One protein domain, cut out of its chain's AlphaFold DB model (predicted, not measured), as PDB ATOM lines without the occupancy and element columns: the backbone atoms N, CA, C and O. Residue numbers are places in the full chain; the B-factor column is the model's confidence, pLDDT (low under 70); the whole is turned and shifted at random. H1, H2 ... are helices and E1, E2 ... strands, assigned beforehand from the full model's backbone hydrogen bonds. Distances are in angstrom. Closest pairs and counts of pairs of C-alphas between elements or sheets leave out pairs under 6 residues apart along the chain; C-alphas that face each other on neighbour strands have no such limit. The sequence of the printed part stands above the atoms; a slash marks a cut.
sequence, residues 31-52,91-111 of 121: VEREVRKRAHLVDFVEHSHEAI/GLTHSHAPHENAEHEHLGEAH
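This is residues 31 to 52 and 91 to 111 of the 121 residues of an uncharacterized protein of Dehalococcoidia bacterium (UniProt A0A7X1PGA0). A narrow two-stranded antiparallel ribbon, E1 and E2, has the small helix H1 set off beyond the end where E1 begins and E2 ends, while the chain after E2 folds back so that the short helix H2 stands over the ribbon without packing on it. The picture is open: H1 and the ribbon make the long axis, and residues 100 to 111, of which 102 to 106 belong to H2, stick out free. The printed part has 43 residues, with two named helices and two named strands in the order H1, E1, E2, H2, and its class is mixed, helices and strands. The whole is loose, with a radius of gyration of the C-alphas of 11.8 A, and elongated, with spans of 35 by 19 by 16 A.

Strand E1 is residues 45 to 49, 13.1 A from first to last C-alpha, beginning at C-alpha 45 at (32.394, -6.665, 86.610). Strand E2 is residues 92 to 96, 12.6 A long in the same measure. Helix H1 is residues 31 to 38, 10.6 A from first to last C-alpha, and C-alpha 31 is at (42.057, 10.374, 79.100). Helix H2 is residues 102 to 106, five residues, and C-alpha 106 is at (21.683, 3.081, 80.356).

E1 and E2 are antiparallel neighbours, with 155 degrees between their N-to-C directions. The C-alphas of Glu 46 and Ser 95 face each other at 4.0 A, and those of Ser 48 and Thr 93 at 4.1 A. Across the pair, N 47 and O 94 are within hydrogen-bond range at 2.9 A, as are N 49 and O 92 at 2.8 A. H1 is apart from E2, with no C-alpha of the one within 8 A of the other. H2 is apart from E1 and from H1 in the same way. In H1 and H2 every O i to N i+4 pair is within hydrogen-bond range.

The two C-alphas farthest apart are those of Val 31 and Ala 51, at 35.0 A. Without residues 100 to 111, which stand free, the body has 31 residues and spans 35 by 13 by 10 A. Residues 53 to 90 are cut out and not printed, and C-alphas 52 and 91 are 7.4 A apart across the cut. The link from E1 to E2 runs across this cut. Of the links that are printed whole, E2 to H2 is tight, with 5 residues, and H1 to E1 is short, with 6 residues. The mean pLDDT of the printed part is 78.6, and the model's confidence is low, under 70, at residues 107 to 111.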
ATOM      1  N   VAL A  31      41.536  10.835  80.397       81.62
ATOM      2  CA  VAL A  31      42.057  10.374  79.100       81.62
ATOM      3  C   VAL A  31      42.668   8.982  79.234       81.62
ATOM      4  O   VAL A  31      42.425   8.130  78.387       81.62
ATOM      5  N   GLU A  32      43.414   8.720  80.308       82.38
ATOM      6  CA  GLU A  32      43.981   7.390  80.561       82.38
ATOM      7  C   GLU A  32      42.881   6.332  80.741       82.38
ATOM      8  O   GLU A  32      42.946   5.250  80.152       82.38
ATOM      9  N   ARG A  33      41.829   6.673  81.491       76.06
ATOM     10  CA  ARG A  33      40.659   5.814  81.695       76.06
ATOM     11  C   ARG A  33      39.923   5.515  80.392       76.06
ATOM     12  O   ARG A  33      39.639   4.352  80.120       76.06
ATOM     13  N   GLU A  34      39.678   6.531  79.567       79.44
ATOM     14  CA  GLU A  34      39.026   6.368  78.262       79.44
ATOM     15  C   GLU A  34      39.853   5.471  77.325       79.44
ATOM     16  O   GLU A  34      39.309   4.580  76.670       79.44
ATOM     17  N   VAL A  35      41.180   5.643  77.301       83.25
ATOM     18  CA  VAL A  35      42.083   4.785  76.514       83.25
ATOM     19  C   VAL A  35      42.030   3.339  77.007       83.25
ATOM     20  O   VAL A  35      41.912   2.431  76.186       83.25
ATOM     21  N   ARG A  36      42.055   3.100  78.325       80.19
ATOM     22  CA  ARG A  36      41.921   1.742  78.884       80.19
ATOM     23  C   ARG A  36      40.554   1.123  78.592       80.19
ATOM     24  O   ARG A  36      40.518  -0.058  78.248       80.19
ATOM     25  N   LYS A  37      39.465   1.898  78.681       74.06
ATOM     26  CA  LYS A  37      38.098   1.464  78.335       74.06
ATOM     27  C   LYS A  37      38.034   1.001  76.878       74.06
ATOM     28  O   LYS A  37      37.577  -0.105  76.614       74.06
ATOM     29  N   ARG A  38      38.578   1.794  75.945       76.94
ATOM     30  CA  ARG A  38      38.627   1.459  74.506       76.94
ATOM     31  C   ARG A  38      39.585   0.320  74.167       76.94
ATOM     32  O   ARG A  38      39.345  -0.406  73.213       76.94
ATOM     33  N   ALA A  39      40.665   0.169  74.928       80.69
ATOM     34  CA  ALA A  39      41.614  -0.929  74.767       80.69
ATOM     35  C   ALA A  39      41.165  -2.225  75.470       80.69
ATOM     36  O   ALA A  39      41.906  -3.203  75.445       80.69
ATOM     37  N   HIS A  40      39.993  -2.228  76.122       72.00
ATOM     38  CA  HIS A  40      39.489  -3.342  76.933       72.00
ATOM     39  C   HIS A  40      40.473  -3.811  78.024       72.00
ATOM     40  O   HIS A  40      40.480  -4.972  78.415       72.00
ATOM     41  N   LEU A  41      41.301  -2.898  78.543       81.12
ATOM     42  CA  LEU A  41      42.271  -3.157  79.620       81.12
ATOM     43  C   LEU A  41      41.690  -2.837  81.004       81.12
ATOM     44  O   LEU A  41      42.413  -2.412  81.911       81.12
ATOM     45  N   VAL A  42      40.375  -2.950  81.136       78.81
ATOM     46  CA  VAL A  42      39.605  -2.686  82.353       78.81
ATOM     47  C   VAL A  42      39.052  -4.001  82.870       78.81
ATOM     48  O   VAL A  42      38.703  -4.872  82.077       78.81
ATOM     49  N   ASP A  43      38.984  -4.143  84.189       86.19
ATOM     50  CA  ASP A  43      38.367  -5.315  84.795       86.19
ATOM     51  C   ASP A  43      36.869  -5.311  84.479       86.19
ATOM     52  O   ASP A  43      36.194  -4.284  84.584       86.19
ATOM     53  N   PHE A  44      36.362  -6.463  84.054       83.75
ATOM     54  CA  PHE A  44      34.947  -6.655  83.776       83.75
ATOM     55  C   PHE A  44      34.263  -7.068  85.072       83.75
ATOM     56  O   PHE A  44      34.693  -8.016  85.731       83.75
ATOM     57  N   VAL A  45      33.200  -6.355  85.432       84.00
ATOM     58  CA  VAL A  45      32.394  -6.665  86.610       84.00
ATOM     59  C   VAL A  45      31.089  -7.286  86.142       84.00
ATOM     60  O   VAL A  45      30.323  -6.663  85.405       84.00
ATOM     61  N   GLU A  46      30.857  -8.524  86.568       88.94
ATOM     62  CA  GLU A  46      29.587  -9.208  86.356       88.94
ATOM     63  C   GLU A  46      28.505  -8.589  87.239       88.94
ATOM     64  O   GLU A  46      28.730  -8.292  88.415       88.94
ATOM     65  N   HIS A  47      27.318  -8.418  86.676       82.81
ATOM     66  CA  HIS A  47      26.116  -8.115  87.434       82.81
ATOM     67  C   HIS A  47      24.895  -8.699  86.724       82.81
ATOM     68  O   HIS A  47      24.934  -9.056  85.546       82.81
ATOM     69  N   SER A  48      23.820  -8.860  87.492       85.50
ATOM     70  CA  SER A  48      22.566  -9.443  87.029       85.50
ATOM     71  C   SER A  48      21.430  -8.452  87.208       85.50
ATOM     72  O   SER A  48      21.344  -7.790  88.242       85.50
ATOM     73  N   HIS A  49      20.553  -8.405  86.215       76.94
ATOM     74  CA  HIS A  49      19.319  -7.634  86.220       76.94
ATOM     75  C   HIS A  49      18.138  -8.588  86.327       76.94
ATOM     76  O   HIS A  49      18.108  -9.628  85.666       76.94
ATOM     77  N   GLU A  50      17.159  -8.238  87.155       84.00
ATOM     78  CA  GLU A  50      15.858  -8.901  87.113       84.00
ATOM     79  C   GLU A  50      15.077  -8.436  85.883       84.00
ATOM     80  O   GLU A  50      15.341  -7.372  85.323       84.00
ATOM     81  N   ALA A  51      14.101  -9.238  85.456       80.56
ATOM     82  CA  ALA A  51      13.209  -8.808  84.394       80.56
ATOM     83  C   ALA A  51      12.393  -7.595  84.867       80.56
ATOM     84  O   ALA A  51      11.757  -7.648  85.922       80.56
ATOM     85  N   ILE A  52      12.392  -6.518  84.087       78.44
ATOM     86  CA  ILE A  52      11.735  -5.258  84.444       78.44
ATOM     87  C   ILE A  52      10.981  -4.685  83.249       78.44
ATOM     88  O   ILE A  52      11.332  -4.919  82.098       78.44
ATOM     89  N   GLY A  91      15.433 -10.654  82.313       79.44
ATOM     90  CA  GLY A  91      16.518 -10.780  83.279       79.44
ATOM     91  C   GLY A  91      17.800 -11.208  82.563       79.44
ATOM     92  O   GLY A  91      17.783 -12.181  81.804       79.44
ATOM     93  N   LEU A  92      18.891 -10.475  82.778       81.50
ATOM     94  CA  LEU A  92      20.156 -10.665  82.071       81.50
ATOM     95  C   LEU A  92      21.325 -10.611  83.052       81.50
ATOM     96  O   LEU A  92      21.420  -9.695  83.863       81.50
ATOM     97  N   THR A  93      22.241 -11.569  82.934       84.62
ATOM     98  CA  THR A  93      23.549 -11.531  83.594       84.62
ATOM     99  C   THR A  93      24.604 -11.205  82.549       84.62
ATOM    100  O   THR A  93      24.765 -11.948  81.579       84.62
ATOM    101  N   HIS A  94      25.323 -10.098  82.736       84.00
ATOM    102  CA  HIS A  94      26.398  -9.687  81.836       84.00
ATOM    103  C   HIS A  94      27.563  -9.052  82.593       84.00
ATOM    104  O   HIS A  94      27.445  -8.675  83.758       84.00
ATOM    105  N   SER A  95      28.690  -8.891  81.901       86.38
ATOM    106  CA  SER A  95      29.894  -8.270  82.452       86.38
ATOM    107  C   SER A  95      30.366  -7.140  81.549       86.38
ATOM    108  O   SER A  95      30.522  -7.328  80.344       86.38
ATOM    109  N   HIS A  96      30.646  -5.977  82.131       83.44
ATOM    110  CA  HIS A  96      31.269  -4.852  81.433       83.44
ATOM    111  C   HIS A  96      32.164  -4.054  82.386       83.44
ATOM    112  O   HIS A  96      32.231  -4.329  83.586       83.44
ATOM    113  N   ALA A  97      32.884  -3.070  81.849       82.69
ATOM    114  CA  ALA A  97      33.649  -2.128  82.662       82.69
ATOM    115  C   ALA A  97      32.725  -1.419  83.673       82.69
ATOM    116  O   ALA A  97      31.588  -1.131  83.308       82.69
ATOM    117  N   PRO A  98      33.165  -1.101  84.901       81.94
ATOM    118  CA  PRO A  98      32.308  -0.442  85.885       81.94
ATOM    119  C   PRO A  98      31.661   0.833  85.328       81.94
ATOM    120  O   PRO A  98      32.359   1.656  84.729       81.94
ATOM    121  N   HIS A  99      30.354   0.996  85.551       80.31
ATOM    122  CA  HIS A  99      29.661   2.246  85.248       80.31
ATOM    123  C   HIS A  99      30.256   3.391  86.073       80.31
ATOM    124  O   HIS A  99      30.532   3.230  87.266       80.31
ATOM    125  N   GLU A 100      30.404   4.562  85.461       83.12
ATOM    126  CA  GLU A 100      30.628   5.807  86.203       83.12
ATOM    127  C   GLU A 100      29.289   6.390  86.656       83.12
ATOM    128  O   GLU A 100      29.158   6.851  87.791       83.12
ATOM    129  N   ASN A 101      28.285   6.327  85.779       83.81
ATOM    130  CA  ASN A 101      26.910   6.695  86.077       83.81
ATOM    131  C   ASN A 101      25.962   5.737  85.347       83.81
ATOM    132  O   ASN A 101      25.649   5.949  84.180       83.81
ATOM    133  N   ALA A 102      25.515   4.693  86.048       77.25
ATOM    134  CA  ALA A 102      24.664   3.651  85.475       77.25
ATOM    135  C   ALA A 102      23.377   4.223  84.862       77.25
ATOM    136  O   ALA A 102      23.055   3.907  83.726       77.25
ATOM    137  N   GLU A 103      22.703   5.132  85.572       78.25
ATOM    138  CA  GLU A 103      21.462   5.750  85.098       78.25
ATOM    139  C   GLU A 103      21.680   6.497  83.779       78.25
ATOM    140  O   GLU A 103      20.941   6.297  82.823       78.25
ATOM    141  N   HIS A 104      22.730   7.316  83.688       78.00
ATOM    142  CA  HIS A 104      23.020   8.056  82.460       78.00
ATOM    143  C   HIS A 104      23.498   7.157  81.314       78.00
ATOM    144  O   HIS A 104      23.145   7.395  80.162       78.00
ATOM    145  N   GLU A 105      24.322   6.156  81.618       75.38
ATOM    146  CA  GLU A 105      24.871   5.239  80.620       75.38
ATOM    147  C   GLU A 105      23.777   4.354  80.008       75.38
ATOM    148  O   GLU A 105      23.764   4.175  78.791       75.38
ATOM    149  N   HIS A 106      22.812   3.898  80.815       71.31
ATOM    150  CA  HIS A 106      21.683   3.081  80.356       71.31
ATOM    151  C   HIS A 106      20.710   3.838  79.447       71.31
ATOM    152  O   HIS A 106      20.138   3.228  78.552       71.31
ATOM    153  N   LEU A 107      20.572   5.165  79.580       68.25
ATOM    154  CA  LEU A 107      19.727   5.969  78.677       68.25
ATOM    155  C   LEU A 107      20.167   5.907  77.203       68.25
ATOM    156  O   LEU A 107      19.390   6.258  76.317       68.25
ATOM    157  N   GLY A 108      21.422   5.534  76.935       65.69
ATOM    158  CA  GLY A 108      21.973   5.434  75.583       65.69
ATOM    159  C   GLY A 108      22.016   4.014  75.020       65.69
ATOM    160  O   GLY A 108      22.465   3.836  73.885       65.69
ATOM    161  N   GLU A 109      21.612   3.005  75.791       65.06
ATOM    162  CA  GLU A 109      21.643   1.619  75.339       65.06
ATOM    163  C   GLU A 109      20.465   1.356  74.389       65.06
ATOM    164  O   GLU A 109      19.303   1.626  74.684       65.06
ATOM    165  N   ALA A 110      20.779   0.880  73.183       53.03
ATOM    166  CA  ALA A 110      19.772   0.485  72.209       53.03
ATOM    167  C   ALA A 110      19.364  -0.966  72.475       53.03
ATOM    168  O   ALA A 110      20.214  -1.857  72.521       53.03
ATOM    169  N   HIS A 111      18.061  -1.208  72.600       59.34
ATOM    170  CA  HIS A 111      17.502  -2.537  72.844       59.34
ATOM    171  C   HIS A 111      16.695  -2.995  71.624       59.34
ATOM    172  O   HIS A 111      16.169  -2.179  70.868       59.34
TER     173      HIS A 111